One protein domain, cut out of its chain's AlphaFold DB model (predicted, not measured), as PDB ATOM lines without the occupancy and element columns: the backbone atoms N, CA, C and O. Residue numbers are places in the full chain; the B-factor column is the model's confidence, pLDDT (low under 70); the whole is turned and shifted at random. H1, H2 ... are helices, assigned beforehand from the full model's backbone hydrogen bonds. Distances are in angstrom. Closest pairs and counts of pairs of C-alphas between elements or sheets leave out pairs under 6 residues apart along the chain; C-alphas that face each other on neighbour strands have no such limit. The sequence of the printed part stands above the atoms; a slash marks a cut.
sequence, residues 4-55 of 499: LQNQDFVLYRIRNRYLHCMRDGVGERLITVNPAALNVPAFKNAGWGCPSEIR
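AT A GLANCE: This is residues 4 to 55 of the 499 residues of the protein "CRIM domain-containing protein" of Tuber magnatum (white Piedmont truffle) (UniProt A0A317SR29). One long helix, H1, makes one side of this small domain, with the short helix H2 folded back near its last residues and the very short helix H3 near its first residues. Between the two short helices, residues 31 to 40 run back as a loop beside H1, and after H3 residues 45 to 55 turn again and run, without a named element, toward the other end; residues 20 to 26, where H1 gives way to H2, stick out. The printed part has 52 residues with three named helices, H1, H2 and H3 in that order, and no named strand; the class is all helix, though under half of the residues, 24 of 52, are in named elements. The whole is compact, with a radius of gyration of the C-alphas of 10.7 A, and the C-alphas span 31 by 21 by 16 A.

HOW THE PARTS SIT: H1, residues 7 to 21, touches H2, residues 26 to 30, with residues 15 to 19 alone. The closest C-alphas of the two are those of Leu 19 and Gly 27, 6.5 A apart, and their centres are 11.2 A apart. H3, residues 41 to 44, is close to H1 but not clearly touching it: the closest C-alphas, those of Phe 9 and Phe 43, are 6.8 A apart, while the centres are 15.3 A apart. H2 and H3 are apart, with no C-alpha of the one within 8 A of the other. In H1 and H2 every O i to N i+4 pair is within hydrogen-bond range; H3 is too short for such a pair, and its one O i to N i+3 pair is within range.

IN THESE COORDINATES: The printed part begins at Leu 4, with its C-alpha at (9.621, -18.247, -36.360). H1 begins at Gln 7, C-alpha at (3.979, -21.407, -40.525), and ends at Cys 21, C-alpha at (17.043, -16.212, -56.397), 21.2 A from first to last C-alpha. H2 goes from Val 26 to Leu 30 and measures 6.3 A. H3 goes from Pro 41 to Lys 44, measures 5.1 A and ends with C-alpha 44 at (3.827, -6.432, -41.208).

THE WHOLE: The two C-alphas farthest apart, those of Asp 24 and Pro 41, are 30.7 A from each other, and those of Leu 4 and Arg 55, the first and last printed, are 23.0 A apart. The printed part has no cut. The link from H1 to H2, 4 residues, is tight, and the link from H2 to H3, 10 residues, is short. The mean pLDDT of the printed part is 72.2; 19 residues are under 70, namely residues 23 to 30, 36 to 38, 47 and 49 to 55.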
ATOM      1  N   LEU A   4       9.035 -17.036 -35.768       75.25
ATOM      2  CA  LEU A   4       9.621 -18.247 -36.360       75.25
ATOM      3  C   LEU A   4       8.795 -19.519 -36.095       75.25
ATOM      4  O   LEU A   4       8.989 -20.510 -36.785       75.25
ATOM      5  N   GLN A   5       7.868 -19.492 -35.129       79.44
ATOM      6  CA  GLN A   5       6.947 -20.604 -34.862       79.44
ATOM      7  C   GLN A   5       5.706 -20.559 -35.770       79.44
ATOM      8  O   GLN A   5       4.922 -21.505 -35.789       79.44
ATOM      9  N   ASN A   6       5.473 -19.455 -36.490       80.31
ATOM     10  CA  ASN A   6       4.298 -19.313 -37.337       80.31
ATOM     11  C   ASN A   6       4.584 -19.765 -38.778       80.31
ATOM     12  O   ASN A   6       5.425 -19.194 -39.473       80.31
ATOM     13  N   GLN A   7       3.828 -20.770 -39.221       83.94
ATOM     14  CA  GLN A   7       3.979 -21.407 -40.525       83.94
ATOM     15  C   GLN A   7       3.812 -20.428 -41.699       83.94
ATOM     16  O   GLN A   7       4.652 -20.443 -42.594       83.94
ATOM     17  N   ASP A   8       2.806 -19.543 -41.685       81.31
ATOM     18  CA  ASP A   8       2.576 -18.573 -42.770       81.31
ATOM     19  C   ASP A   8       3.769 -17.615 -42.944       81.31
ATOM     20  O   ASP A   8       4.192 -17.332 -44.068       81.31
ATOM     21  N   PHE A   9       4.352 -17.142 -41.835       79.88
ATOM     22  CA  PHE A   9       5.505 -16.237 -41.859       79.88
ATOM     23  C   PHE A   9       6.784 -16.920 -42.368       79.88
ATOM     24  O   PHE A   9       7.521 -16.345 -43.173       79.88
ATOM     25  N   VAL A  10       7.038 -18.162 -41.940       84.19
ATOM     26  CA  VAL A  10       8.170 -18.965 -42.432       84.19
ATOM     27  C   VAL A  10       8.000 -19.277 -43.922       84.19
ATOM     28  O   VAL A  10       8.931 -19.062 -44.701       84.19
ATOM     29  N   LEU A  11       6.803 -19.697 -44.338       85.25
ATOM     30  CA  LEU A  11       6.470 -20.025 -45.724       85.25
ATOM     31  C   LEU A  11       6.628 -18.812 -46.655       85.25
ATOM     32  O   LEU A  11       7.238 -18.931 -47.718       85.25
ATOM     33  N   TYR A  12       6.175 -17.628 -46.229       80.38
ATOM     34  CA  TYR A  12       6.427 -16.380 -46.954       80.38
ATOM     35  C   TYR A  12       7.928 -16.073 -47.086       80.38
ATOM     36  O   TYR A  12       8.398 -15.753 -48.179       80.38
ATOM     37  N   ARG A  13       8.703 -16.194 -46.000       83.19
ATOM     38  CA  ARG A  13      10.143 -15.891 -46.025       83.19
ATOM     39  C   ARG A  13      10.924 -16.845 -46.935       83.19
ATOM     40  O   ARG A  13      11.885 -16.418 -47.576       83.19
ATOM     41  N   ILE A  14      10.494 -18.105 -47.034       85.81
ATOM     42  CA  ILE A  14      11.020 -19.080 -47.999       85.81
ATOM     43  C   ILE A  14      10.607 -18.694 -49.429       85.81
ATOM     44  O   ILE A  14      11.485 -18.588 -50.286       85.81
ATOM     45  N   ARG A  15       9.319 -18.397 -49.682       81.81
ATOM     46  CA  ARG A  15       8.810 -17.949 -50.996       81.81
ATOM     47  C   ARG A  15       9.596 -16.755 -51.535       81.81
ATOM     48  O   ARG A  15      10.091 -16.821 -52.653       81.81
ATOM     49  N   ASN A  16       9.751 -15.683 -50.757       78.88
ATOM     50  CA  ASN A  16      10.462 -14.496 -51.237       78.88
ATOM     51  C   ASN A  16      11.945 -14.773 -51.502       78.88
ATOM     52  O   ASN A  16      12.466 -14.329 -52.522       78.88
ATOM     53  N   ARG A  17      12.625 -15.568 -50.660       81.94
ATOM     54  CA  ARG A  17      14.009 -15.982 -50.947       81.94
ATOM     55  C   ARG A  17      14.096 -16.781 -52.253       81.94
ATOM     56  O   ARG A  17      14.977 -16.504 -53.058       81.94
ATOM     57  N   TYR A  18      13.172 -17.715 -52.481       80.56
ATOM     58  CA  TYR A  18      13.101 -18.491 -53.720       80.56
ATOM     59  C   TYR A  18      12.900 -17.574 -54.937       80.56
ATOM     60  O   TYR A  18      13.701 -17.617 -55.865       80.56
ATOM     61  N   LEU A  19      11.891 -16.696 -54.913       74.31
ATOM     62  CA  LEU A  19      11.532 -15.822 -56.042       74.31
ATOM     63  C   LEU A  19      12.556 -14.716 -56.340       74.31
ATOM     64  O   LEU A  19      12.622 -14.233 -57.470       74.31
ATOM     65  N   HIS A  20      13.364 -14.305 -55.360       73.75
ATOM     66  CA  HIS A  20      14.494 -13.405 -55.609       73.75
ATOM     67  C   HIS A  20      15.706 -14.138 -56.213       73.75
ATOM     68  O   HIS A  20      16.426 -13.536 -57.007       73.75
ATOM     69  N   CYS A  21      15.927 -15.415 -55.874       75.88
ATOM     70  CA  CYS A  21      17.043 -16.212 -56.397       75.88
ATOM     71  C   CYS A  21      16.747 -16.884 -57.751       75.88
ATOM     72  O   CYS A  21      17.658 -17.019 -58.560       75.88
ATOM     73  N   MET A  22      15.504 -17.300 -58.012       71.06
ATOM     74  CA  MET A  22      15.103 -18.038 -59.216       71.06
ATOM     75  C   MET A  22      13.893 -17.378 -59.884       71.06
ATOM     76  O   MET A  22      12.790 -17.355 -59.337       71.06
ATOM     77  N   ARG A  23      14.092 -16.868 -61.107       67.56
ATOM     78  CA  ARG A  23      13.061 -16.207 -61.936       67.56
ATOM     79  C   ARG A  23      12.293 -17.174 -62.850       67.56
ATOM     80  O   ARG A  23      11.796 -16.780 -63.895       67.56
ATOM     81  N   ASP A  24      12.192 -18.427 -62.428       65.62
ATOM     82  CA  ASP A  24      11.623 -19.549 -63.184       65.62
ATOM     83  C   ASP A  24      10.086 -19.470 -63.352       65.62
ATOM     84  O   ASP A  24       9.483 -20.142 -64.181       65.62
ATOM     85  N   GLY A  25       9.401 -18.651 -62.544       64.94
ATOM     86  CA  GLY A  25       7.935 -18.516 -62.554       64.94
ATOM     87  C   GLY A  25       7.188 -19.719 -61.956       64.94
ATOM     88  O   GLY A  25       6.173 -19.536 -61.282       64.94
ATOM     89  N   VAL A  26       7.725 -20.938 -62.080       65.81
ATOM     90  CA  VAL A  26       7.212 -22.160 -61.433       65.81
ATOM     91  C   VAL A  26       7.151 -21.994 -59.909       65.81
ATOM     92  O   VAL A  26       6.152 -22.353 -59.282       65.81
ATOM     93  N   GLY A  27       8.152 -21.338 -59.308       65.00
ATOM     94  CA  GLY A  27       8.185 -21.026 -57.873       65.00
ATOM     95  C   GLY A  27       6.991 -20.211 -57.355       65.00
ATOM     96  O   GLY A  27       6.627 -20.337 -56.185       65.00
ATOM     97  N   GLU A  28       6.333 -19.413 -58.206       66.75
ATOM     98  CA  GLU A  28       5.139 -18.652 -57.810       66.75
ATOM     99  C   GLU A  28       3.919 -19.568 -57.618       66.75
ATOM    100  O   GLU A  28       3.030 -19.221 -56.834       66.75
ATOM    101  N   ARG A  29       3.919 -20.743 -58.271       66.81
ATOM    102  CA  ARG A  29       2.906 -21.808 -58.164       66.81
ATOM    103  C   ARG A  29       3.220 -22.823 -57.061       66.81
ATOM    104  O   ARG A  29       2.297 -23.280 -56.398       66.81
ATOM    105  N   LEU A  30       4.495 -23.175 -56.866       69.00
ATOM    106  CA  LEU A  30       4.909 -24.212 -55.906       69.00
ATOM    107  C   LEU A  30       4.729 -23.799 -54.438       69.00
ATOM    108  O   LEU A  30       4.440 -24.647 -53.599       69.00
ATOM    109  N   ILE A  31       4.918 -22.515 -54.112       74.25
ATOM    110  CA  ILE A  31       4.887 -22.027 -52.723       74.25
ATOM    111  C   ILE A  31       3.709 -21.067 -52.531       74.25
ATOM    112  O   ILE A  31       3.860 -19.841 -52.537       74.25
ATOM    113  N   THR A  32       2.509 -21.626 -52.388       74.31
ATOM    114  CA  THR A  32       1.268 -20.880 -52.129       74.31
ATOM    115  C   THR A  32       1.278 -20.278 -50.722       74.31
ATOM    116  O   THR A  32       1.542 -20.979 -49.752       74.31
ATOM    117  N   VAL A  33       0.962 -18.986 -50.582       76.75
ATOM    118  CA  VAL A  33       0.881 -18.294 -49.279       76.75
ATOM    119  C   VAL A  33      -0.570 -17.940 -48.967       76.75
ATOM    120  O   VAL A  33      -1.292 -17.445 -49.833       76.75
ATOM    121  N   ASN A  34      -0.991 -18.169 -47.722       72.44
ATOM    122  CA  ASN A  34      -2.345 -17.893 -47.254       72.44
ATOM    123  C   ASN A  34      -2.672 -16.381 -47.315       72.44
ATOM    124  O   ASN A  34      -2.064 -15.592 -46.582       72.44
ATOM    125  N   PRO A  35      -3.654 -15.937 -48.127       70.69
ATOM    126  CA  PRO A  35      -3.983 -14.519 -48.249       70.69
ATOM    127  C   PRO A  35      -4.652 -13.938 -46.993       70.69
ATOM    128  O   PRO A  35      -4.637 -12.721 -46.819       70.69
ATOM    129  N   ALA A  36      -5.213 -14.764 -46.100       69.69
ATOM    130  CA  ALA A  36      -5.825 -14.286 -44.857       69.69
ATOM    131  C   ALA A  36      -4.777 -13.754 -43.863       69.69
ATOM    132  O   ALA A  36      -5.023 -12.766 -43.165       69.69
ATOM    133  N   ALA A  37      -3.584 -14.359 -43.841       69.31
ATOM    134  CA  ALA A  37      -2.505 -13.970 -42.938       69.31
ATOM    135  C   ALA A  37      -2.015 -12.527 -43.189       69.31
ATOM    136  O   ALA A  37      -1.631 -11.848 -42.238       69.31
ATOM    137  N   LEU A  38      -2.128 -12.014 -44.427       65.56
ATOM    138  CA  LEU A  38      -1.724 -10.656 -44.850       65.56
ATOM    139  C   LEU A  38      -2.291  -9.512 -43.991       65.56
ATOM    140  O   LEU A  38      -1.747  -8.405 -43.990       65.56
ATOM    141  N   ASN A  39      -3.391  -9.744 -43.275       70.25
ATOM    142  CA  ASN A  39      -4.024  -8.736 -42.428       70.25
ATOM    143  C   ASN A  39      -3.440  -8.663 -41.007       70.25
ATOM    144  O   ASN A  39      -3.676  -7.674 -40.314       70.25
ATOM    145  N   VAL A  40      -2.641  -9.646 -40.578       78.56
ATOM    146  CA  VAL A  40      -2.079  -9.706 -39.221       78.56
ATOM    147  C   VAL A  40      -0.957  -8.662 -39.046       78.56
ATOM    148  O   VAL A  40       0.053  -8.712 -39.755       78.56
ATOM    149  N   PRO A  41      -1.066  -7.724 -38.082       70.06
ATOM    150  CA  PRO A  41      -0.100  -6.630 -37.931       70.06
ATOM    151  C   PRO A  41       1.286  -7.102 -37.467       70.06
ATOM    152  O   PRO A  41       2.291  -6.498 -37.832       70.06
ATOM    153  N   ALA A  42       1.363  -8.212 -36.723       70.06
ATOM    154  CA  ALA A  42       2.628  -8.771 -36.246       70.06
ATOM    155  C   ALA A  42       3.585  -9.152 -37.391       70.06
ATOM    156  O   ALA A  42       4.792  -8.962 -37.263       70.06
ATOM    157  N   PHE A  43       3.059  -9.633 -38.522       73.50
ATOM    158  CA  PHE A  43       3.873  -9.994 -39.685       73.50
ATOM    159  C   PHE A  43       4.305  -8.759 -40.491       73.50
ATOM    160  O   PHE A  43       5.444  -8.701 -40.947       73.50
ATOM    161  N   LYS A  44       3.458  -7.722 -40.588       71.31
ATOM    162  CA  LYS A  44       3.827  -6.432 -41.208       71.31
ATOM    163  C   LYS A  44       5.010  -5.786 -40.479       71.31
ATOM    164  O   LYS A  44       5.998  -5.429 -41.112       71.31
ATOM    165  N   ASN A  45       4.957  -5.752 -39.148       73.00
ATOM    166  CA  ASN A  45       6.051  -5.255 -38.305       73.00
ATOM    167  C   ASN A  45       7.337  -6.102 -38.415       73.00
ATOM    168  O   ASN A  45       8.415  -5.617 -38.087       73.00
ATOM    169  N   ALA A  46       7.233  -7.351 -38.875       71.06
ATOM    170  CA  ALA A  46       8.352  -8.269 -39.075       71.06
ATOM    171  C   ALA A  46       8.990  -8.184 -40.479       71.06
ATOM    172  O   ALA A  46       9.813  -9.032 -40.824       71.06
ATOM    173  N   GLY A  47       8.623  -7.178 -41.283       65.88
ATOM    174  CA  GLY A  47       9.189  -6.954 -42.615       65.88
ATOM    175  C   GLY A  47       8.494  -7.727 -43.739       65.88
ATOM    176  O   GLY A  47       9.157  -8.127 -44.694       65.88
ATOM    177  N   TRP A  48       7.177  -7.953 -43.648       72.75
ATOM    178  CA  TRP A  48       6.411  -8.454 -44.797       72.75
ATOM    179  C   TRP A  48       6.465  -7.435 -45.947       72.75
ATOM    180  O   TRP A  48       6.055  -6.287 -45.770       72.75
ATOM    181  N   GLY A  49       6.984  -7.855 -47.103       63.38
ATOM    182  CA  GLY A  49       7.136  -7.026 -48.297       63.38
ATOM    183  C   GLY A  49       5.825  -6.646 -48.995       63.38
ATOM    184  O   GLY A  49       4.717  -6.883 -48.507       63.38
ATOM    185  N   CYS A  50       5.960  -6.024 -50.166       57.97
ATOM    186  CA  CYS A  50       4.845  -5.437 -50.904       57.97
ATOM    187  C   CYS A  50       3.752  -6.475 -51.258       57.97
ATOM    188  O   CYS A  50       4.062  -7.500 -51.870       57.97
ATOM    189  N   PRO A  51       2.454  -6.201 -50.990       57.59
ATOM    190  CA  PRO A  51       1.350  -7.134 -51.271       57.59
ATOM    191  C   PRO A  51       1.230  -7.622 -52.727       57.59
ATOM    192  O   PRO A  51       0.584  -8.637 -52.992       57.59
ATOM    193  N   SER A  52       1.856  -6.920 -53.675       58.22
ATOM    194  CA  SER A  52       1.962  -7.297 -55.085       58.22
ATOM    195  C   SER A  52       2.743  -8.597 -55.326       58.22
ATOM    196  O   SER A  52       2.445  -9.297 -56.289       58.22
ATOM    197  N   GLU A  53       3.685  -8.976 -54.456       59.44
ATOM    198  CA  GLU A  53       4.480 -10.214 -54.591       59.44
ATOM    199  C   GLU A  53       3.677 -11.480 -54.233       59.44
ATOM    200  O   GLU A  53       3.904 -12.571 -54.769       59.44
ATOM    201  N   ILE A  54       2.674 -11.331 -53.362       60.91
ATOM    202  CA  ILE A  54       1.748 -12.411 -52.998       60.91
ATOM    203  C   ILE A  54       0.687 -12.616 -54.093       60.91
ATOM    204  O   ILE A  54       0.233 -13.734 -54.313       60.91
ATOM    205  N   ARG A  55       0.316 -11.560 -54.830       56.66
ATOM    206  CA  ARG A  55      -0.783 -11.582 -55.814       56.66
ATOM    207  C   ARG A  55      -0.468 -12.228 -57.171       56.66
ATOM    208  O   ARG A  55      -1.395 -12.396 -57.956       56.66
TER     209      ARG A  55